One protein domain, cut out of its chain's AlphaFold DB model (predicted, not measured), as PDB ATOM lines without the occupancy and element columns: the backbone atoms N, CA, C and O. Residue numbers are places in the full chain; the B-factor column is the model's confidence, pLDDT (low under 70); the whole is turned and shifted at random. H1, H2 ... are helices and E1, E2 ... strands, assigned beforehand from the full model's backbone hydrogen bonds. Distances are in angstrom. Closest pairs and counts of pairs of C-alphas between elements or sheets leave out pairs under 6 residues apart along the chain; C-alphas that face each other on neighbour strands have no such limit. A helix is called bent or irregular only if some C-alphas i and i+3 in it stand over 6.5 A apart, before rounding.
ATOM      1  N   ILE A  20     156.283 192.567 197.434       93.56
ATOM      2  CA  ILE A  20     156.817 191.315 197.970       93.56
ATOM      3  C   ILE A  20     155.798 190.741 198.949       93.56
ATOM      4  O   ILE A  20     155.339 191.441 199.852       93.56
ATOM      5  N   ARG A  21     155.467 189.463 198.776       95.19
ATOM      6  CA  ARG A  21     154.683 188.674 199.727       95.19
ATOM      7  C   ARG A  21     155.539 187.523 200.225       95.19
ATOM      8  O   ARG A  21     156.183 186.855 199.421       95.19
ATOM      9  N   VAL A  22     155.543 187.323 201.535       96.88
ATOM     10  CA  VAL A  22     156.165 186.176 202.199       96.88
ATOM     11  C   VAL A  22     155.186 185.712 203.263       96.88
ATOM     12  O   VAL A  22     154.661 186.554 203.989       96.88
ATOM     13  N   GLN A  23     154.892 184.419 203.300       96.06
ATOM     14  CA  GLN A  23     153.925 183.854 204.236       96.06
ATOM     15  C   GLN A  23     154.221 182.382 204.514       96.06
ATOM     16  O   GLN A  23     154.749 181.670 203.657       96.06
ATOM     17  N   ALA A  24     153.816 181.906 205.685       94.06
ATOM     18  CA  ALA A  24     153.703 180.480 205.945       94.06
ATOM     19  C   ALA A  24     152.571 179.862 205.104       94.06
ATOM     20  O   ALA A  24     151.456 180.377 205.054       94.06
ATOM     21  N   SER A  25     152.856 178.731 204.470       93.00
ATOM     22  CA  SER A  25     151.913 177.975 203.640       93.00
ATOM     23  C   SER A  25     152.053 176.489 203.976       93.00
ATOM     24  O   SER A  25     153.183 176.038 204.167       93.00
ATOM     25  N   PRO A  26     150.976 175.700 204.112       93.25
ATOM     26  CA  PRO A  26     151.105 174.276 204.404       93.25
ATOM     27  C   PRO A  26     151.764 173.525 203.234       93.25
ATOM     28  O   PRO A  26     151.634 173.892 202.060       93.25
ATOM     29  N   PHE A  27     152.474 172.436 203.534       90.31
ATOM     30  CA  PHE A  27     152.822 171.468 202.491       90.31
ATOM     31  C   PHE A  27     151.546 170.845 201.903       90.31
ATOM     32  O   PHE A  27     150.538 170.691 202.593       90.31
ATOM     33  N   LYS A  28     151.579 170.461 200.621       87.38
ATOM     34  CA  LYS A  28     150.466 169.705 200.022       87.38
ATOM     35  C   LYS A  28     150.337 168.340 200.706       87.38
ATOM     36  O   LYS A  28     151.326 167.797 201.203       87.38
ATOM     37  N   GLN A  29     149.136 167.763 200.681       77.31
ATOM     38  CA  GLN A  29     148.891 166.423 201.218       77.31
ATOM     39  C   GLN A  29     149.909 165.417 200.652       77.31
ATOM     40  O   GLN A  29     150.214 165.429 199.459       77.31
ATOM     41  N   ASP A  30     150.489 164.610 201.541       84.06
ATOM     42  CA  ASP A  30     151.539 163.624 201.262       84.06
ATOM     43  C   ASP A  30     152.844 164.158 200.648       84.06
ATOM     44  O   ASP A  30     153.745 163.371 200.378       84.06
ATOM     45  N   GLU A  31     153.022 165.471 200.473       88.44
ATOM     46  CA  GLU A  31     154.223 166.052 199.858       88.44
ATOM     47  C   GLU A  31     155.493 165.705 200.648       88.44
ATOM     48  O   GLU A  31     156.483 165.249 200.071       88.44
ATOM     49  N   ILE A  32     155.435 165.837 201.976       89.38
ATOM     50  CA  ILE A  32     156.533 165.478 202.885       89.38
ATOM     51  C   ILE A  32     156.900 163.998 202.725       89.38
ATOM     52  O   ILE A  32     158.074 163.662 202.569       89.38
ATOM     53  N   ARG A  33     155.898 163.110 202.694       89.69
ATOM     54  CA  ARG A  33     156.098 161.661 202.549       89.69
ATOM     55  C   ARG A  33     156.644 161.307 201.165       89.69
ATOM     56  O   ARG A  33     157.636 160.593 201.068       89.69
ATOM     57  N   LYS A  34     156.027 161.836 200.106       87.50
ATOM     58  CA  LYS A  34     156.361 161.586 198.696       87.50
ATOM     59  C   LYS A  34     157.814 161.919 198.375       87.50
ATOM     60  O   LYS A  34     158.442 161.204 197.604       87.50
ATOM     61  N   TYR A  35     158.334 163.004 198.944       89.12
ATOM     62  CA  TYR A  35     159.701 163.461 198.687       89.12
ATOM     63  C   TYR A  35     160.693 163.096 199.804       89.12
ATOM     64  O   TYR A  35     161.854 163.517 199.744       89.12
ATOM     65  N   GLY A  36     160.257 162.311 200.799       90.19
ATOM     66  CA  GLY A  36     161.087 161.853 201.916       90.19
ATOM     67  C   GLY A  36     161.657 162.996 202.756       90.19
ATOM     68  O   GLY A  36     162.813 162.934 203.167       90.19
ATOM     69  N   LEU A  37     160.886 164.067 202.951       92.81
ATOM     70  CA  LEU A  37     161.356 165.284 203.609       92.81
ATOM     71  C   LEU A  37     161.332 165.129 205.131       92.81
ATOM     72  O   LEU A  37     160.357 164.655 205.711       92.81
ATOM     73  N   ARG A  38     162.401 165.586 205.785       93.69
ATOM     74  CA  ARG A  38     162.502 165.669 207.248       93.69
ATOM     75  C   ARG A  38     162.671 167.127 207.644       93.69
ATOM     76  O   ARG A  38     163.797 167.602 207.752       93.69
ATOM     77  N   ILE A  39     161.549 167.830 207.770       95.19
ATOM     78  CA  ILE A  39     161.501 169.285 207.951       95.19
ATOM     79  C   ILE A  39     162.033 169.687 209.333       95.19
ATOM     80  O   ILE A  39     161.640 169.108 210.345       95.19
ATOM     81  N   ILE A  40     162.917 170.689 209.363       93.06
ATOM     82  CA  ILE A  40     163.555 171.239 210.566       93.06
ATOM     83  C   ILE A  40     163.141 172.705 210.718       93.06
ATOM     84  O   ILE A  40     163.879 173.624 210.365       93.06
ATOM     85  N   GLN A  41     161.920 172.919 211.199       91.12
ATOM     86  CA  GLN A  41     161.317 174.236 211.419       91.12
ATOM     87  C   GLN A  41     160.433 174.195 212.685       91.12
ATOM     88  O   GLN A  41     159.871 173.132 212.972       91.12
ATOM     89  N   PRO A  42     160.284 175.304 213.438       94.56
ATOM     90  CA  PRO A  42     160.832 176.636 213.169       94.56
ATOM     91  C   PRO A  42     162.345 176.729 213.406       94.56
ATOM     92  O   PRO A  42     162.927 175.979 214.192       94.56
ATOM     93  N   TYR A  43     163.003 177.642 212.696       94.69
ATOM     94  CA  TYR A  43     164.462 177.745 212.673       94.69
ATOM     95  C   TYR A  43     164.933 179.199 212.634       94.69
ATOM     96  O   TYR A  43     164.406 180.019 211.882       94.69
ATOM     97  N   SER A  44     165.957 179.527 213.420       94.94
ATOM     98  CA  SER A  44     166.549 180.865 213.445       94.94
ATOM     99  C   SER A  44     167.742 180.959 212.493       94.94
ATOM    100  O   SER A  44     168.879 180.637 212.846       94.94
ATOM    101  N   PHE A  45     167.487 181.418 211.270       93.81
ATOM    102  CA  PHE A  45     168.554 181.724 210.318       93.81
ATOM    103  C   PHE A  45     169.327 182.984 210.711       93.81
ATOM    104  O   PHE A  45     168.754 183.970 211.179       93.81
ATOM    105  N   ASP A  46     170.633 182.953 210.450       94.38
ATOM    106  CA  ASP A  46     171.407 184.180 210.306       94.38
ATOM    107  C   ASP A  46     171.086 184.820 208.944       94.38
ATOM    108  O   ASP A  46     170.955 184.127 207.929       94.38
ATOM    109  N   LEU A  47     170.940 186.146 208.924       95.69
ATOM    110  CA  LEU A  47     170.532 186.868 207.722       95.69
ATOM    111  C   LEU A  47     171.574 186.745 206.607       95.69
ATOM    112  O   LEU A  47     171.193 186.542 205.454       95.69
ATOM    113  N   GLN A  48     172.868 186.823 206.934       95.38
ATOM    114  CA  GLN A  48     173.935 186.726 205.934       95.38
ATOM    115  C   GLN A  48     173.973 185.337 205.303       95.38
ATOM    116  O   GLN A  48     174.178 185.219 204.098       95.38
ATOM    117  N   THR A  49     173.706 184.294 206.091       94.06
ATOM    118  CA  THR A  49     173.604 182.915 205.591       94.06
ATOM    119  C   THR A  49     172.525 182.802 204.514       94.06
ATOM    120  O   THR A  49     172.786 182.286 203.427       94.06
ATOM    121  N   LEU A  50     171.322 183.329 204.776       95.62
ATOM    122  CA  LEU A  50     170.239 183.281 203.796       95.62
ATOM    123  C   LEU A  50     170.531 184.170 202.576       95.62
ATOM    124  O   LEU A  50     170.297 183.745 201.449       95.62
ATOM    125  N   GLN A  51     171.069 185.375 202.779       96.44
ATOM    126  CA  GLN A  51     171.437 186.281 201.684       96.44
ATOM    127  C   GLN A  51     172.498 185.663 200.768       96.44
ATOM    128  O   GLN A  51     172.313 185.639 199.553       96.44
ATOM    129  N   GLY A  52     173.562 185.101 201.347       94.56
ATOM    130  CA  GLY A  52     174.631 184.441 200.603       94.56
ATOM    131  C   GLY A  52     174.128 183.240 199.810       94.56
ATOM    132  O   GLY A  52     174.503 183.065 198.653       94.56
ATOM    133  N   ASN A  53     173.218 182.453 200.386       94.88
ATOM    134  CA  ASN A  53     172.588 181.349 199.674       94.88
ATOM    135  C   ASN A  53     171.673 181.840 198.525       94.88
ATOM    136  O   ASN A  53     171.763 181.326 197.409       94.88
ATOM    137  N   MET A  54     170.864 182.884 198.744       95.69
ATOM    138  CA  MET A  54     170.043 183.495 197.687       95.69
ATOM    139  C   MET A  54     170.890 184.057 196.536       95.69
ATOM    140  O   MET A  54     170.498 183.943 195.373       95.69
ATOM    141  N   ASP A  55     172.053 184.633 196.841       94.19
ATOM    142  CA  ASP A  55     172.983 185.193 195.855       94.19
ATOM    143  C   ASP A  55     173.606 184.148 194.922       94.19
ATOM    144  O   ASP A  55     174.030 184.491 193.811       94.19
ATOM    145  N   GLN A  56     173.661 182.891 195.366       93.56
ATOM    146  CA  GLN A  56     174.217 181.767 194.614       93.56
ATOM    147  C   GLN A  56     173.181 181.035 193.760       93.56
ATOM    148  O   GLN A  56     173.556 180.220 192.920       93.56
ATOM    149  N   LEU A  57     171.884 181.296 193.939       95.19
ATOM    150  CA  LEU A  57     170.857 180.651 193.127       95.19
ATOM    151  C   LEU A  57     170.886 181.194 191.700       95.19
ATOM    152  O   LEU A  57     170.702 182.392 191.466       95.19
ATOM    153  N   ALA A  58     171.052 180.293 190.731       95.12
ATOM    154  CA  ALA A  58     171.003 180.614 189.312       95.12
ATOM    155  C   ALA A  58     169.970 179.806 188.541       95.12
ATOM    156  O   ALA A  58     169.500 178.754 188.970       95.12
ATOM    157  N   TYR A  59     169.639 180.323 187.365       93.50
ATOM    158  CA  TYR A  59     168.783 179.683 186.387       93.50
ATOM    159  C   TYR A  59     169.293 179.907 184.963       93.50
ATOM    160  O   TYR A  59     170.045 180.841 184.683       93.50
ATOM    161  N   GLN A  60     168.834 179.065 184.045       92.31
ATOM    162  CA  GLN A  60     168.991 179.225 182.602       92.31
ATOM    163  C   GLN A  60     167.621 179.247 181.942       92.31
ATOM    164  O   GLN A  60     166.690 178.607 182.425       92.31
ATOM    165  N   THR A  61     167.508 179.948 180.818       89.06
ATOM    166  CA  THR A  61     166.316 179.922 179.960       89.06
ATOM    167  C   THR A  61     166.585 179.115 178.700       89.06
ATOM    168  O   THR A  61     167.707 179.137 178.187       89.06
ATOM    169  N   LYS A  62     165.558 178.438 178.188       83.81
ATOM    170  CA  LYS A  62     165.614 177.666 176.947       83.81
ATOM    171  C   LYS A  62     165.215 178.549 175.762       83.81
ATOM    172  O   LYS A  62     164.154 179.165 175.778       83.81
ATOM    173  N   GLY A  63     166.080 178.611 174.755       80.44
ATOM    174  CA  GLY A  63     165.819 179.192 173.436       80.44
ATOM    175  C   GLY A  63     166.239 178.194 172.357       80.44
ATOM    176  O   GLY A  63     165.812 177.045 172.393       80.44
ATOM    177  N   PHE A  64     167.140 178.592 171.452       79.88
ATOM    178  CA  PHE A  64     167.814 177.655 170.532       79.88
ATOM    179  C   PHE A  64     168.765 176.682 171.266       79.88
ATOM    180  O   PHE A  64     169.007 175.566 170.823       79.88
ATOM    181  N   GLY A  65     169.252 177.090 172.439       83.38
ATOM    182  CA  GLY A  65     169.966 176.271 173.414       83.38
ATOM    183  C   GLY A  65     169.721 176.816 174.822       83.38
ATOM    184  O   GLY A  65     168.885 177.708 175.012       83.38
ATOM    185  N   TRP A  66     170.443 176.301 175.816       85.88
ATOM    186  CA  TRP A  66     170.439 176.896 177.154       85.88
ATOM    187  C   TRP A  66     171.237 178.197 177.150       85.88
ATOM    188  O   TRP A  66     172.353 178.239 176.640       85.88
ATOM    189  N   SER A  67     170.672 179.257 177.726       89.00
ATOM    190  CA  SER A  67     171.403 180.509 177.932       89.00
ATOM    191  C   SER A  67     172.549 180.339 178.931       89.00
ATOM    192  O   SER A  67     172.582 179.372 179.694       89.00
ATOM    193  N   ASP A  68     173.413 181.345 179.049       91.38
ATOM    194  CA  ASP A  68     174.290 181.448 180.217       91.38
ATOM    195  C   ASP A  68     173.476 181.500 181.524       91.38
ATOM    196  O   ASP A  68     172.355 182.042 181.524       91.38
ATOM    197  N   PRO A  69     174.001 180.932 182.630       91.62
ATOM    198  CA  PRO A  69     173.378 181.036 183.943       91.62
ATOM    199  C   PRO A  69     173.227 182.494 184.381       91.62
ATOM    200  O   PRO A  69     174.150 183.300 184.261       91.62
ATOM    201  N   LYS A  70     172.055 182.819 184.921       93.25
ATOM    202  CA  LYS A  70     171.708 184.131 185.477       93.25
ATOM    203  C   LYS A  70     171.258 183.959 186.915       93.25
ATOM    204  O   LYS A  70     170.613 182.965 187.235       93.25
ATOM    205  N   LYS A  71     171.534 184.942 187.771       94.44
ATOM    206  CA  LYS A  71     171.038 184.926 189.157       94.44
ATOM    207  C   LYS A  71     169.510 184.902 189.207       94.44
ATOM    208  O   LYS A  71     168.870 185.677 188.503       94.44
ATOM    209  N   VAL A  72     168.929 184.061 190.061       94.25
ATOM    210  CA  VAL A  72     167.479 184.040 190.330       94.25
ATOM    211  C   VAL A  72     167.054 185.344 190.999       94.25
ATOM    212  O   VAL A  72     166.083 185.974 190.578       94.25
ATOM    213  N   PHE A  73     167.819 185.771 192.004       93.94
ATOM    214  CA  PHE A  73     167.577 186.994 192.756       93.94
ATOM    215  C   PHE A  73     168.636 188.040 192.408       93.94
ATOM    216  O   PHE A  73     169.834 187.768 192.425       93.94
ATOM    217  N   HIS A  74     168.203 189.259 192.101       90.81
ATOM    218  CA  HIS A  74     169.121 190.392 191.997       90.81
ATOM    219  C   HIS A  74     169.377 191.000 193.394       90.81
ATOM    220  O   HIS A  74     168.470 190.959 194.232       90.81
ATOM    221  N   PRO A  75     170.543 191.632 193.634       92.44
ATOM    222  CA  PRO A  75     170.942 192.152 194.946       92.44
ATOM    223  C   PRO A  75     169.878 192.942 195.726       92.44
ATOM    224  O   PRO A  75     169.610 192.611 196.876       92.44
ATOM    225  N   LYS A  76     169.184 193.923 195.125       91.44
ATOM    226  CA  LYS A  76     168.145 194.691 195.856       91.44
ATOM    227  C   LYS A  76     166.993 193.801 196.323       91.44
ATOM    228  O   LYS A  76     166.417 194.045 197.378       91.44
ATOM    229  N   LEU A  77     166.636 192.790 195.524       92.00
ATOM    230  CA  LEU A  77     165.579 191.851 195.887       92.00
ATOM    231  C   LEU A  77     166.037 190.962 197.046       92.00
ATOM    232  O   LEU A  77     165.254 190.743 197.960       92.00
ATOM    233  N   VAL A  78     167.301 190.527 197.055       95.12
ATOM    234  CA  VAL A  78     167.897 189.803 198.192       95.12
ATOM    235  C   VAL A  78     167.797 190.641 199.471       95.12
ATOM    236  O   VAL A  78     167.295 190.153 200.481       95.12
ATOM    237  N   THR A  79     168.164 191.927 199.422       94.50
ATOM    238  CA  THR A  79     168.077 192.838 200.579       94.50
ATOM    239  C   THR A  79     166.650 193.006 201.110       94.50
ATOM    240  O   THR A  79     166.461 193.149 202.313       94.50
ATOM    241  N   GLN A  80     165.637 192.982 200.240       93.94
ATOM    242  CA  GLN A  80     164.238 193.189 200.635       93.94
ATOM    243  C   GLN A  80     163.513 191.901 201.050       93.94
ATOM    244  O   GLN A  80     162.629 191.942 201.908       93.94
ATOM    245  N   LEU A  81     163.846 190.776 200.416       95.44
ATOM    246  CA  LEU A  81     163.149 189.504 200.582       95.44
ATOM    247  C   LEU A  81     163.756 188.658 201.709       95.44
ATOM    248  O   LEU A  81     163.005 188.082 202.494       95.44
ATOM    249  N   ALA A  82     165.088 188.616 201.832       97.12
ATOM    250  CA  ALA A  82     165.759 187.762 202.813       97.12
ATOM    251  C   ALA A  82     165.332 188.045 204.267       97.12
ATOM    252  O   ALA A  82     164.995 187.083 204.956       97.12
ATOM    253  N   PRO A  83     165.242 189.307 204.749       97.69
ATOM    254  CA  PRO A  83     164.813 189.572 206.125       97.69
ATOM    255  C   PRO A  83     163.416 189.020 206.430       97.69
ATOM    256  O   PRO A  83     163.205 188.416 207.477       97.69
ATOM    257  N   ARG A  84     162.485 189.142 205.476       97.44
ATOM    258  CA  ARG A  84     161.106 188.646 205.609       97.44
ATOM    259  C   ARG A  84     161.056 187.122 205.656       97.44
ATOM    260  O   ARG A  84     160.316 186.555 206.447       97.44
ATOM    261  N   ILE A  85     161.868 186.455 204.835       97.69
ATOM    262  CA  ILE A  85     161.986 184.993 204.867       97.69
ATOM    263  C   ILE A  85     162.558 184.532 206.215       97.69
ATOM    264  O   ILE A  85     162.014 183.604 206.806       97.69
ATOM    265  N   VAL A  86     163.608 185.185 206.736       97.31
ATOM    266  CA  VAL A  86     164.175 184.862 208.061       97.31
ATOM    267  C   VAL A  86     163.129 185.007 209.166       97.31
ATOM    268  O   VAL A  86     163.039 184.143 210.037       97.31
ATOM    269  N   GLU A  87     162.329 186.074 209.139       96.00
ATOM    270  CA  GLU A  87     161.248 186.282 210.108       96.00
ATOM    271  C   GLU A  87     160.192 185.174 210.049       96.00
ATOM    272  O   GLU A  87     159.798 184.660 211.097       96.00
ATOM    273  N   GLU A  88     159.780 184.762 208.849       96.25
ATOM    274  CA  GLU A  88     158.814 183.674 208.672       96.25
ATOM    275  C   GLU A  88     159.382 182.317 209.103       96.25
ATOM    276  O   GLU A  88     158.682 181.527 209.736       96.25
ATOM    277  N   PHE A  89     160.671 182.054 208.873       95.94
ATOM    278  CA  PHE A  89     161.326 180.824 209.330       95.94
ATOM    279  C   PHE A  89     161.301 180.637 210.847       95.94
ATOM    280  O   PHE A  89     161.263 179.501 211.324       95.94
ATOM    281  N   ARG A  90     161.291 181.735 211.609       94.56
ATOM    282  CA  ARG A  90     161.182 181.680 213.073       94.56
ATOM    283  C   ARG A  90     159.792 181.260 213.544       94.56
ATOM    284  O   ARG A  90     159.664 180.813 214.675       94.56
ATOM    285  N   ARG A  91     158.775 181.414 212.692       92.25
ATOM    286  CA  ARG A  91     157.362 181.209 213.031       92.25
ATOM    287  C   ARG A  91     156.797 179.913 212.462       92.25
ATOM    288  O   ARG A  91     155.962 179.276 213.095       92.25
ATOM    289  N   VAL A  92     157.232 179.550 211.257       93.12
ATOM    290  CA  VAL A  92     156.717 178.412 210.494       93.12
ATOM    291  C   VAL A  92     157.022 177.089 211.204       93.12
ATOM    292  O   VAL A  92     158.146 176.853 211.635       93.12
ATOM    293  N   ASN A  93     156.021 176.223 211.352       90.81
ATOM    294  CA  ASN A  93     156.192 174.902 211.960       90.81
ATOM    295  C   ASN A  93     156.690 173.867 210.931       90.81
ATOM    296  O   ASN A  93     156.893 174.172 209.759       90.81
ATOM    297  N   ASN A  94     156.854 172.618 211.360       90.25
ATOM    298  CA  ASN A  94     157.369 171.521 210.536       90.25
ATOM    299  C   ASN A  94     156.387 170.954 209.488       90.25
ATOM    300  O   ASN A  94     156.766 170.056 208.734       90.25
ATOM    301  N   VAL A  95     155.144 171.442 209.435       90.50
ATOM    302  CA  VAL A  95     154.137 171.069 208.421       90.50
ATOM    303  C   VAL A  95     153.846 172.204 207.437       90.50
ATOM    304  O   VAL A  95     153.066 172.032 206.495       90.50
ATOM    305  N   ASN A  96     154.541 173.329 207.594       93.81
ATOM    306  CA  ASN A  96     154.439 174.497 206.740       93.81
ATOM    307  C   ASN A  96     155.802 174.815 206.111       93.81
ATOM    308  O   ASN A  96     156.850 174.405 206.589       93.81
ATOM    309  N   LYS A  97     155.783 175.574 205.023       95.88
ATOM    310  CA  LYS A  97     156.943 176.104 204.303       95.88
ATOM    311  C   LYS A  97     156.819 177.616 204.187       95.88
ATOM    312  O   LYS A  97     155.715 178.154 204.282       95.88
ATOM    313  N   VAL A  98     157.939 178.296 203.961       97.75
ATOM    314  CA  VAL A  98     157.925 179.738 203.700       97.75
ATOM    315  C   VAL A  98     157.713 179.940 202.206       97.75
ATOM    316  O   VAL A  98     158.592 179.652 201.398       97.75
ATOM    317  N   GLU A  99     156.532 180.410 201.832       97.50
ATOM    318  CA  GLU A  99     156.193 180.762 200.458       97.50
ATOM    319  C   GLU A  99     156.531 182.232 200.205       97.50
ATOM    320  O   GLU A  99     156.275 183.095 201.047       97.50
ATOM    321  N   PHE A 100     157.094 182.531 199.036       97.19
ATOM    322  CA  PHE A 100     157.390 183.891 198.611       97.19
ATOM    323  C   PHE A 100     156.878 184.165 197.197       97.19
ATOM    324  O   PHE A 100     156.929 183.316 196.305       97.19
ATOM    325  N   ALA A 101     156.444 185.400 196.971       95.94
ATOM    326  CA  ALA A 101     156.045 185.892 195.663       95.94
ATOM    327  C   ALA A 101     156.467 187.351 195.473       95.94
ATOM    328  O   ALA A 101     156.285 188.201 196.346       95.94
ATOM    329  N   VAL A 102     157.001 187.645 194.293       94.06
ATOM    330  CA  VAL A 102     157.321 188.985 193.806       94.06
ATOM    331  C   VAL A 102     156.311 189.322 192.722       94.06
ATOM    332  O   VAL A 102     156.318 188.730 191.639       94.06
ATOM    333  N   LEU A 103     155.426 190.258 193.034       91.50
ATOM    334  CA  LEU A 103     154.341 190.693 192.168       91.50
ATOM    335  C   LEU A 103     154.720 191.999 191.475       91.50
ATOM    336  O   LEU A 103     155.325 192.884 192.081       91.50
ATOM    337  N   THR A 104     154.340 192.140 190.210       87.88
ATOM    338  CA  THR A 104     154.383 193.424 189.501       87.88
ATOM    339  C   THR A 104     153.317 194.382 190.029       87.88
ATOM    340  O   THR A 104     152.372 193.965 190.696       87.88
ATOM    341  N   SER A 105     153.395 195.656 189.635       83.88
ATOM    342  CA  SER A 105     152.338 196.654 189.869       83.88
ATOM    343  C   SER A 105     150.952 196.220 189.367       83.88
ATOM    344  O   SER A 105     149.935 196.633 189.909       83.88
ATOM    345  N   THR A 106     150.905 195.344 188.360       84.12
ATOM    346  CA  THR A 106     149.675 194.741 187.820       84.12
ATOM    347  C   THR A 106     149.196 193.500 188.584       84.12
ATOM    348  O   THR A 106     148.242 192.856 188.158       84.12
ATOM    349  N   GLY A 107     149.868 193.117 189.674       84.31
ATOM    350  CA  GLY A 107     149.530 191.954 190.498       84.31
ATOM    351  C   GLY A 107     149.977 190.600 189.934       84.31
ATOM    352  O   GLY A 107     149.665 189.570 190.525       84.31
ATOM    353  N   LYS A 108     150.716 190.563 188.815       86.94
ATOM    354  CA  LYS A 108     151.209 189.307 188.223       86.94
ATOM    355  C   LYS A 108     152.474 188.829 188.932       86.94
ATOM    356  O   LYS A 108     153.408 189.606 189.125       86.94
ATOM    357  N   THR A 109     152.549 187.534 189.240       88.94
ATOM    358  CA  THR A 109     153.749 186.920 189.825       88.94
ATOM    359  C   THR A 109     154.887 186.879 188.812       88.94
ATOM    360  O   THR A 109     154.864 186.101 187.858       88.94
ATOM    361  N   TYR A 110     155.898 187.714 189.038       89.31
ATOM    362  CA  TYR A 110     157.135 187.726 188.266       89.31
ATOM    363  C   TYR A 110     158.077 186.599 188.696       89.31
ATOM    364  O   TYR A 110     158.657 185.922 187.850       89.31
ATOM    365  N   LEU A 111     158.213 186.394 190.004       93.50
ATOM    366  CA  LEU A 111     159.026 185.346 190.610       93.50
ATOM    367  C   LEU A 111     158.270 184.812 191.820       93.50
ATOM    368  O   LEU A 111     157.758 185.598 192.611       93.50
ATOM    369  N   GLY A 112     158.193 183.501 191.974       94.94
ATOM    370  CA  GLY A 112     157.536 182.902 193.125       94.94
ATOM    371  C   GLY A 112     158.052 181.506 193.392       94.94
ATOM    372  O   GLY A 112     158.531 180.822 192.486       94.94
ATOM    373  N   GLY A 113     157.966 181.097 194.643       95.88
ATOM    374  CA  GLY A 113     158.526 179.843 195.088       95.88
ATOM    375  C   GLY A 113     158.293 179.612 196.562       95.88
ATOM    376  O   GLY A 113     157.590 180.367 197.230       95.88
ATOM    377  N   ASP A 114     158.917 178.564 197.067       97.00
ATOM    378  CA  ASP A 114     158.971 178.314 198.493       97.00
ATOM    379  C   ASP A 114     160.364 177.852 198.920       97.00
ATOM    380  O   ASP A 114     161.196 177.425 198.109       97.00
ATOM    381  N   VAL A 115     160.622 178.033 200.209       97.88
ATOM    382  CA  VAL A 115     161.881 177.709 200.863       97.88
ATOM    383  C   VAL A 115     161.597 177.077 202.220       97.88
ATOM    384  O   VAL A 115     160.699 177.491 202.959       97.88
ATOM    385  N   PHE A 116     162.340 176.023 202.539       97.38
ATOM    386  CA  PHE A 116     162.224 175.312 203.811       97.38
ATOM    387  C   PHE A 116     163.518 174.575 204.139       97.38
ATOM    388  O   PHE A 116     164.292 174.214 203.252       97.38
ATOM    389  N   LEU A 117     163.751 174.350 205.428       97.25
ATOM    390  CA  LEU A 117     164.921 173.632 205.919       97.25
ATOM    391  C   LEU A 117     164.538 172.185 206.210       97.25
ATOM    392  O   LEU A 117     163.530 171.929 206.873       97.25
ATOM    393  N   ALA A 118     165.351 171.245 205.745       95.88
ATOM    394  CA  ALA A 118     165.236 169.840 206.099       95.88
ATOM    395  C   ALA A 118     166.588 169.287 206.565       95.88
ATOM    396  O   ALA A 118     167.597 169.992 206.606       95.88
ATOM    397  N   GLN A 119     166.606 168.015 206.961       94.50
ATOM    398  CA  GLN A 119     167.809 167.361 207.475       94.50
ATOM    399  C   GLN A 119     168.982 167.362 206.471       94.50
ATOM    400  O   GLN A 119     170.137 167.409 206.895       94.50
ATOM    401  N   ASP A 120     168.698 167.292 205.169       93.88
ATOM    402  CA  ASP A 120     169.674 167.254 204.075       93.88
ATOM    403  C   ASP A 120     170.150 168.637 203.607       93.88
ATOM    404  O   ASP A 120     171.177 168.718 202.935       93.88
ATOM    405  N   GLY A 121     169.474 169.718 204.002       96.00
ATOM    406  CA  GLY A 121     169.905 171.080 203.698       96.00
ATOM    407  C   GLY A 121     168.759 172.072 203.536       96.00
ATOM    408  O   GLY A 121     167.609 171.808 203.899       96.00
ATOM    409  N   LEU A 122     169.081 173.238 202.976       97.50
ATOM    410  CA  LEU A 122     168.102 174.272 202.644       97.50
ATOM    411  C   LEU A 122     167.515 174.014 201.253       97.50
ATOM    412  O   LEU A 122     168.233 174.006 200.252       97.50
ATOM    413  N   HIS A 123     166.201 173.823 201.180       97.62
ATOM    414  CA  HIS A 123     165.490 173.550 199.936       97.62
ATOM    415  C   HIS A 123     164.925 174.836 199.347       97.62
ATOM    416  O   HIS A 123     164.204 175.560 200.028       97.62
ATOM    417  N   TRP A 124     165.168 175.048 198.055       97.31
ATOM    418  CA  TRP A 124     164.555 176.102 197.252       97.31
ATOM    419  C   TRP A 124     163.764 175.509 196.108       97.31
ATOM    420  O   TRP A 124     164.300 174.748 195.297       97.31
ATOM    421  N   ARG A 125     162.497 175.906 196.001       95.56
ATOM    422  CA  ARG A 125     161.629 175.525 194.889       95.56
ATOM    423  C   ARG A 125     161.130 176.764 194.196       95.56
ATOM    424  O   ARG A 125     160.422 177.566 194.796       95.56
ATOM    425  N   ILE A 126     161.471 176.909 192.921       94.88
ATOM    426  CA  ILE A 126     160.933 177.995 192.109       94.88
ATOM    427  C   ILE A 126     159.700 177.480 191.372       94.88
ATOM    428  O   ILE A 126     159.744 176.478 190.660       94.88
ATOM    429  N   LEU A 127     158.578 178.158 191.593       91.94
ATOM    430  CA  LEU A 127     157.257 177.796 191.077       91.94
ATOM    431  C   LEU A 127     156.773 178.751 189.991       91.94
ATOM    432  O   LEU A 127     155.843 178.432 189.261       91.94
ATOM    433  N   SER A 128     157.369 179.934 189.887       89.69
ATOM    434  CA  SER A 128     157.110 180.877 188.807       89.69
ATOM    435  C   SER A 128     158.354 181.698 188.546       89.69
ATOM    436  O   SER A 128     158.974 182.197 189.486       89.69
ATOM    437  N   MET A 129     158.714 181.857 187.276       87.19
ATOM    438  CA  MET A 129     159.837 182.689 186.866       87.19
ATOM    439  C   MET A 129     159.496 183.438 185.586       87.19
ATOM    440  O   MET A 129     159.052 182.837 184.612       87.19
ATOM    441  N   LYS A 130     159.686 184.761 185.580       85.00
ATOM    442  CA  LYS A 130     159.326 185.645 184.459       85.00
ATOM    443  C   LYS A 130     157.922 185.350 183.923       85.00
ATOM    444  O   LYS A 130     157.734 185.199 182.719       85.00
ATOM    445  N   TYR A 131     156.951 185.256 184.834       83.69
ATOM    446  CA  TYR A 131     155.538 184.979 184.537       83.69
ATOM    447  C   TYR A 131     155.227 183.568 184.016       83.69
ATOM    448  O   TYR A 131     154.087 183.308 183.642       83.69
ATOM    449  N   THR A 132     156.202 182.657 183.995       83.38
ATOM    450  CA  THR A 132     155.988 181.264 183.586       83.38
ATOM    451  C   THR A 132     155.888 180.364 184.822       83.38
ATOM    452  O   THR A 132     156.909 180.116 185.474       83.38
ATOM    453  N   PRO A 133     154.671 179.923 185.203       83.81
ATOM    454  CA  PRO A 133     154.486 179.027 186.334       83.81
ATOM    455  C   PRO A 133     154.962 177.614 185.993       83.81
ATOM    456  O   PRO A 133     154.837 177.160 184.857       83.81
ATOM    457  N   ARG A 134     155.471 176.908 186.999       80.50
ATOM    458  CA  ARG A 134     155.897 175.517 186.913       80.50
ATOM    459  C   ARG A 134     155.630 174.802 188.242       80.50
ATOM    460  O   ARG A 134     156.314 175.082 189.229       80.50
ATOM    461  N   PRO A 135     154.654 173.883 188.310       75.81
ATOM    462  CA  PRO A 135     154.370 173.181 189.550       75.81
ATOM    463  C   PRO A 135     155.495 172.196 189.899       75.81
ATOM    464  O   PRO A 135     156.186 171.657 189.032       75.81
ATOM    465  N   VAL A 136     155.666 171.929 191.195       68.12
ATOM    466  CA  VAL A 136     156.569 170.871 191.671       68.12
ATOM    467  C   VAL A 136     156.040 169.530 191.187       68.12
ATOM    468  O   VAL A 136     154.946 169.103 191.555       68.12
ATOM    469  N   GLY A 137     156.837 168.877 190.350       60.19
ATOM    470  CA  GLY A 137     156.469 167.630 189.704       60.19
ATOM    471  C   GLY A 137     155.914 167.775 188.284       60.19
ATOM    472  O   GLY A 137     155.311 166.828 187.784       60.19
ATOM    473  N   ASP A 138     156.121 168.920 187.633       61.19
ATOM    474  CA  ASP A 138     156.128 168.992 186.172       61.19
ATOM    475  C   ASP A 138     157.515 168.596 185.648       61.19
ATOM    476  O   ASP A 138     158.506 169.321 185.809       61.19
ATOM    477  N   PHE A 139     157.573 167.394 185.080       57.28
ATOM    478  CA  PHE A 139     158.791 166.724 184.628       57.28
ATOM    479  C   PHE A 139     158.947 166.742 183.098       57.28
ATOM    480  O   PHE A 139     159.638 165.892 182.532       57.28
ATOM    481  N   SER A 140     158.252 167.653 182.410       46.59
ATOM    482  CA  SER A 140     158.248 167.704 180.949       46.59
ATOM    483  C   SER A 140     159.576 168.214 180.375       46.59
ATOM    484  O   SER A 140     159.812 169.412 180.243       46.59
ATOM    485  N   ILE A 141     160.431 167.287 179.936       45.12
ATOM    486  CA  ILE A 141     161.720 167.565 179.268       45.12
ATOM    487  C   ILE A 141     161.516 168.359 177.951       45.12
ATOM    488  O   ILE A 141     162.403 169.084 177.482       45.12
ATOM    489  N   SER A 142     160.328 168.267 177.346       43.78
ATOM    490  CA  SER A 142     160.001 168.881 176.055       43.78
ATOM    491  C   SER A 142     159.455 170.314 176.146       43.78
ATOM    492  O   SER A 142     159.427 170.985 175.117       43.78
ATOM    493  N   GLY A 143     159.111 170.826 177.338       54.44
ATOM    494  CA  GLY A 143     158.439 172.131 177.507       54.44
ATOM    495  C   GLY A 143     159.100 173.139 178.456       54.44
ATOM    496  O   GLY A 143     158.612 174.260 178.578       54.44
ATOM    497  N   GLU A 144     160.196 172.781 179.131       67.31
ATOM    498  CA  GLU A 144     160.855 173.675 180.095       67.31
ATOM    499  C   GLU A 144     161.413 174.938 179.424       67.31
ATOM    500  O   GLU A 144     162.393 174.883 178.684       67.31
ATOM    501  N   THR A 145     160.830 176.101 179.717       80.56
ATOM    502  CA  THR A 145     161.348 177.401 179.259       80.56
ATOM    503  C   THR A 145     162.489 177.916 180.141       80.56
ATOM    504  O   THR A 145     163.209 178.836 179.744       80.56
ATOM    505  N   TRP A 146     162.695 177.309 181.315       88.00
ATOM    506  CA  TRP A 146     163.798 177.592 182.231       88.00
ATOM    507  C   TRP A 146     164.064 176.439 183.215       88.00
ATOM    508  O   TRP A 146     163.192 175.610 183.477       88.00
ATOM    509  N   ARG A 147     165.272 176.425 183.790       90.31
ATOM    510  CA  ARG A 147     165.699 175.506 184.861       90.31
ATOM    511  C   ARG A 147     166.602 176.212 185.865       90.31
ATOM    512  O   ARG A 147     167.318 177.132 185.475       90.31
ATOM    513  N   LEU A 148     166.610 175.767 187.119       92.56
ATOM    514  CA  LEU A 148     167.650 176.155 188.076       92.56
ATOM    515  C   LEU A 148     168.993 175.556 187.664       92.56
ATOM    516  O   LEU A 148     169.021 174.569 186.939       92.56
ATOM    517  N   VAL A 149     170.094 176.141 188.118       94.00
ATOM    518  CA  VAL A 149     171.453 175.626 187.916       94.00
ATOM    519  C   VAL A 149     172.118 175.501 189.282       94.00
ATOM    520  O   VAL A 149     172.506 176.525 189.844       94.00
ATOM    521  N   PRO A 150     172.227 174.278 189.830       92.56
ATOM    522  CA  PRO A 150     172.945 174.035 191.067       92.56
ATOM    523  C   PRO A 150     174.408 174.455 190.934       92.56
ATOM    524  O   PRO A 150     175.059 174.196 189.918       92.56
ATOM    525  N   HIS A 151     174.934 175.082 191.975       90.56
ATOM    526  CA  HIS A 151     176.332 175.468 192.084       90.56
ATOM    527  C   HIS A 151     176.780 175.473 193.542       90.56
ATOM    528  O   HIS A 151     175.977 175.741 194.423       90.56
ATOM    529  N   GLY A 152     178.066 175.213 193.801       83.25
ATOM    530  CA  GLY A 152     178.650 175.384 195.136       83.25
ATOM    531  C   GLY A 152     177.945 174.566 196.223       83.25
ATOM    532  O   GLY A 152     177.261 175.120 197.066       83.25
ATOM    533  N   GLY A 153     178.074 173.237 196.197       89.06
ATOM    534  CA  GLY A 153     177.443 172.360 197.198       89.06
ATOM    535  C   GLY A 153     175.924 172.181 197.048       89.06
ATOM    536  O   GLY A 153     175.335 171.366 197.757       89.06
ATOM    537  N   GLN A 154     175.305 172.878 196.093       95.31
ATOM    538  CA  GLN A 154     173.918 172.674 195.697       95.31
ATOM    539  C   GLN A 154     173.746 171.464 194.774       95.31
ATOM    540  O   GLN A 154     174.595 171.182 193.924       95.31
ATOM    541  N   GLN A 155     172.599 170.798 194.881       94.38
ATOM    542  CA  GLN A 155     172.198 169.678 194.026       94.38
ATOM    543  C   GLN A 155     170.711 169.772 193.684       94.38
ATOM    544  O   GLN A 155     169.938 170.391 194.415       94.38
ATOM    545  N   TYR A 156     170.280 169.156 192.583       93.19
ATOM    546  CA  TYR A 156     168.846 169.001 192.346       93.19
ATOM    547  C   TYR A 156     168.242 168.017 193.342       93.19
ATOM    548  O   TYR A 156     168.853 167.004 193.688       93.19
ATOM    549  N   LYS A 157     166.991 168.262 193.739       92.06
ATOM    550  CA  LYS A 157     166.204 167.202 194.368       92.06
ATOM    551  C   LYS A 157     165.928 166.125 193.325       92.06
ATOM    552  O   LYS A 157     165.448 166.428 192.234       92.06
ATOM    553  N   SER A 158     166.177 164.872 193.680       87.56
ATOM    554  CA  SER A 158     165.855 163.724 192.844       87.56
ATOM    555  C   SER A 158     164.816 162.818 193.499       87.56
ATOM    556  O   SER A 158     164.648 162.802 194.722       87.56
ATOM    557  N   ILE A 159     164.080 162.089 192.662       83.62
ATOM    558  CA  ILE A 159     163.172 161.022 193.078       83.62
ATOM    559  C   ILE A 159     163.449 159.765 192.265       83.62
ATOM    560  O   ILE A 159     163.739 159.839 191.070       83.62
ATOM    561  N   GLU A 160     163.324 158.608 192.902       79.31
ATOM    562  CA  GLU A 160     163.332 157.335 192.195       79.31
ATOM    563  C   GLU A 160     161.918 157.031 191.686       79.31
ATOM    564  O   GLU A 160     160.944 157.093 192.440       79.31
ATOM    565  N   ARG A 161     161.789 156.761 190.384       68.88
ATOM    566  CA  ARG A 161     160.492 156.518 189.732       68.88
ATOM    567  C   ARG A 161     160.208 155.034 189.538       68.88
ATOM    568  O   ARG A 161     159.129 154.577 189.897       68.88
ATOM    569  N   PHE A 162     161.144 154.316 188.923       58.56
ATOM    570  CA  PHE A 162     161.012 152.908 188.539       58.56
ATOM    571  C   PHE A 162     162.400 152.324 188.253       58.56
ATOM    572  O   PHE A 162     163.159 152.950 187.520       58.56
ATOM    573  N   LYS A 163     162.714 151.126 188.767       58.78
ATOM    574  CA  LYS A 163     163.938 150.351 188.451       58.78
ATOM    575  C   LYS A 163     165.217 151.210 188.348       58.78
ATOM    576  O   LYS A 163     165.814 151.281 187.275       58.78
ATOM    577  N   ASN A 164     165.634 151.863 189.436       69.38
ATOM    578  CA  ASN A 164     166.843 152.698 189.492       69.38
ATOM    579  C   ASN A 164     166.845 153.927 188.558       69.38
ATOM    580  O   ASN A 164     167.881 154.575 188.401       69.38
ATOM    581  N   LEU A 165     165.714 154.287 187.935       74.62
ATOM    582  CA  LEU A 165     165.603 155.543 187.200       74.62
ATOM    583  C   LEU A 165     165.438 156.695 188.194       74.62
ATOM    584  O   LEU A 165     164.349 156.930 188.734       74.62
ATOM    585  N   VAL A 166     166.541 157.405 188.411       79.12
ATOM    586  CA  VAL A 166     166.600 158.635 189.199       79.12
ATOM    587  C   VAL A 166     166.229 159.810 188.303       79.12
ATOM    588  O   VAL A 166     166.834 160.027 187.255       79.12
ATOM    589  N   GLN A 167     165.222 160.572 188.719       80.62
ATOM    590  CA  GLN A 167     164.753 161.752 188.007       80.62
ATOM    591  C   GLN A 167     165.036 163.013 188.821       80.62
ATOM    592  O   GLN A 167     164.563 163.139 189.950       80.62
ATOM    593  N   GLU A 168     165.768 163.955 188.231       86.19
ATOM    594  CA  GLU A 168     166.031 165.273 188.813       86.19
ATOM    595  C   GLU A 168     164.844 166.226 188.615       86.19
ATOM    596  O   GLU A 168     164.207 166.259 187.560       86.19
ATOM    597  N   ILE A 169     164.554 167.027 189.639       89.06
ATOM    598  CA  ILE A 169     163.518 168.059 189.632       89.06
ATOM    599  C   ILE A 169     164.202 169.405 189.373       89.06
ATOM    600  O   ILE A 169     164.711 170.048 190.288       89.06
ATOM    601  N   THR A 170     164.222 169.850 188.117       89.19
ATOM    602  CA  THR A 170     165.081 170.968 187.675       89.19
ATOM    603  C   THR A 170     164.644 172.358 188.166       89.19
ATOM    604  O   THR A 170     165.359 173.337 187.959       89.19
ATOM    605  N   ASN A 171     163.501 172.472 188.852       91.69
ATOM    606  CA  ASN A 171     163.062 173.674 189.572       91.69
ATOM    607  C   ASN A 171     163.188 173.564 191.103       91.69
ATOM    608  O   ASN A 171     162.666 174.422 191.817       91.69
ATOM    609  N   TRP A 172     163.879 172.535 191.604       94.12
ATOM    610  CA  TRP A 172     164.108 172.301 193.026       94.12
ATOM    611  C   TRP A 172     165.587 172.028 193.304       94.12
ATOM    612  O   TRP A 172     166.127 170.987 192.931       94.12
ATOM    613  N   VAL A 173     166.226 172.961 194.004       95.38
ATOM    614  CA  VAL A 173     167.613 172.847 194.461       95.38
ATOM    615  C   VAL A 173     167.665 172.641 195.973       95.38
ATOM    616  O   VAL A 173     166.862 173.206 196.714       95.38
ATOM    617  N   VAL A 174     168.613 171.823 196.419       96.62
ATOM    618  CA  VAL A 174     168.962 171.600 197.822       96.62
ATOM    619  C   VAL A 174     170.386 172.094 198.032       96.62
ATOM    620  O   VAL A 174     171.293 171.639 197.337       96.62
ATOM    621  N   ASP A 175     170.584 173.022 198.963       96.19
ATOM    622  CA  ASP A 175     171.913 173.435 199.413       96.19
ATOM    623  C   ASP A 175     172.313 172.639 200.661       96.19
ATOM    624  O   ASP A 175     171.838 172.906 201.769       96.19
ATOM    625  N   GLY A 176     173.204 171.663 200.469       93.56
ATOM    626  CA  GLY A 176     173.714 170.803 201.538       93.56
ATOM    627  C   GLY A 176     174.796 171.440 202.418       93.56
ATOM    628  O   GLY A 176     175.232 170.813 203.393       93.56
ATOM    629  N   GLN A 177     175.259 172.655 202.097       92.06
ATOM    630  CA  GLN A 177     176.180 173.417 202.946       92.06
ATOM    631  C   GLN A 177     175.445 174.083 204.114       92.06
ATOM    632  O   GLN A 177     176.017 174.247 205.191       92.06
ATOM    633  N   VAL A 178     174.157 174.396 203.942       91.75
ATOM    634  CA  VAL A 178     173.298 174.958 204.992       91.75
ATOM    635  C   VAL A 178     172.710 173.826 205.833       91.75
ATOM    636  O   VAL A 178     171.573 173.395 205.636       91.75
ATOM    637  N   ARG A 179     173.507 173.304 206.771       89.56
ATOM    638  CA  ARG A 179     173.082 172.209 207.653       89.56
ATOM    639  C   ARG A 179     172.355 172.719 208.901       89.56
ATOM    640  O   ARG A 179     172.785 173.708 209.492       89.56
ATOM    641  N   PRO A 180     171.297 172.024 209.357       90.06
ATOM    642  CA  PRO A 180     170.568 172.419 210.554       90.06
ATOM    643  C   PRO A 180     171.429 172.274 211.817       90.06
ATOM    644  O   PRO A 180     171.758 171.172 212.257       90.06
ATOM    645  N   GLU A 181     171.750 173.403 212.438       91.00
ATOM    646  CA  GLU A 181     172.356 173.452 213.773       91.00
ATOM    647  C   GLU A 181     171.296 173.307 214.883       91.00
ATOM    648  O   GLU A 181     170.304 174.039 214.905       91.00
ATOM    649  N   ARG A 182     171.504 172.388 215.839       88.31
ATOM    650  CA  ARG A 182     170.526 172.088 216.911       88.31
ATOM    651  C   ARG A 182     170.173 173.296 217.781       88.31
ATOM    652  O   ARG A 182     169.023 173.446 218.164       88.31
ATOM    653  N   ASN A 183     171.146 174.152 218.080       90.75
ATOM    654  CA  ASN A 183     170.978 175.369 218.884       90.75
ATOM    655  C   ASN A 183     170.183 176.479 218.172       90.75
ATOM    656  O   ASN A 183     169.823 177.463 218.811       90.75
ATOM    657  N   ARG A 184     169.924 176.345 216.865       91.19
ATOM    658  CA  ARG A 184     169.119 177.290 216.077       91.19
ATOM    659  C   ARG A 184     167.702 176.796 215.805       91.19
ATOM    660  O   ARG A 184     166.886 177.564 215.295       91.19
ATOM    661  N   VAL A 185     167.407 175.539 216.136       90.88
ATOM    662  CA  VAL A 185     166.040 175.015 216.120       90.88
ATOM    663  C   VAL A 185     165.285 175.684 217.257       90.88
ATOM    664  O   VAL A 185     165.686 175.596 218.418       90.88
TER     665      VAL A 185
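This is residues 20 to 185 of the 239 residues of an uncharacterized protein of Nitrospinae bacterium CG11_big_fil_rev_8_21_14_0_20_56_8 (UniProt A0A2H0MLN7). A strongly twisted sheet of six antiparallel strands, E1 E3 E4 E5 E8 E7 from edge to edge, makes a broad curving wall, with H3 packed over its E1 and E3 end and H2 packed on H3. E8 bends by 95 degrees at residue 171; before the bend it runs beside E7 in a long two-stranded arm, and a small antiparallel pair of strands, E2 and E6, sits by the bend with E6 next to E8. The printed part has 166 residues with three named helices and eight named strands, in the order E1 H1 H2 E2 H3 E3 E4 E5 E6 E7 E8, and its class is mixed, helices and strands. The whole is compact, with a radius of gyration of the C-alphas of 15.4 A and spans of 47 by 45 by 30 A.

E1, residues 20 to 26, is an edge strand of the large sheet. H1, residues 31 to 34, follows after a tight link and is not on this sheet, with 1 pair of C-alphas within 10 A. A long link leads to H2, residues 47 to 56, which is apart from H1. E2, residues 58 to 61, follows after a tight link, and its residues 58 to 59 pair with residues 70 to 71, antiparallel. H3, residues 75 to 89, touches H2 at a steep tilt of 52 degrees, opposite ways, the closest C-alphas being those of Gln 51 and Ala 82, 6.0 A apart. H3 is on the sheet at a height of 8.6 A, and its closest C-alpha pair with E1 is Val 22 and Arg 84, 6.5 A. It is only just irregular, C-alphas 80 and 83 being 6.6 A apart. E3, residues 96 to 103, is the antiparallel neighbour of E1 at 154 degrees, with N 23 and O 99 at 3.0 A, within hydrogen-bond range. H3 lies over E3 and only just runs along the strands, at 28 degrees to E3 on the local plane. E4, residues 109 to 118, and E5, residues 121 to 129, continue from E3 as a meander, each strand the antiparallel neighbour of the one before; N 100 and O 113 are 2.9 A apart, N 123 and O 116 2.8 A. E6, residues 146 to 149, is antiparallel to E2 at 150 degrees, with N 147 and O 60 at 2.9 A. E7, residues 154 to 162, the other edge strand, forms a hairpin with E8, residues 165 to 175, where N 167 and O 159 are 2.9 A apart. Beyond the bend E8 is the antiparallel neighbour of E5, with N 124 and O 173 at 2.8 A. The closest C-alphas of E6 and E8 are those of Arg 147 and Thr 170, 5.4 A apart. H2 and H3 on one face of the sheet make two layers with it. In H2 every O i to N i+4 pair is within hydrogen-bond range, in H3 9 of 11; H1 is too short for such a pair.

E1 begins at C-alpha 20, (156.817, 191.315, 197.970), and is 19.1 A long from first to last C-alpha. H2 measures 14.5 A and H3 20.7 A, H3 ending at C-alpha 89, (161.326, 180.824, 209.330). E3 measures 21.8 A, E4 26.2 A, E5 22.8 A and E7 24.7 A. E8, 22.6 A, ends at C-alpha 175, (171.913, 173.435, 199.413).

The C-alphas farthest apart are those of Phe 64 and Asn 183, at 48.5 A. The printed part has no cut. The links H1 to H2, E2 to H3 and E5 to E6 are long. The mean pLDDT of the printed part is 88.9; residues 136 to 144 and 161 to 164 are under 70.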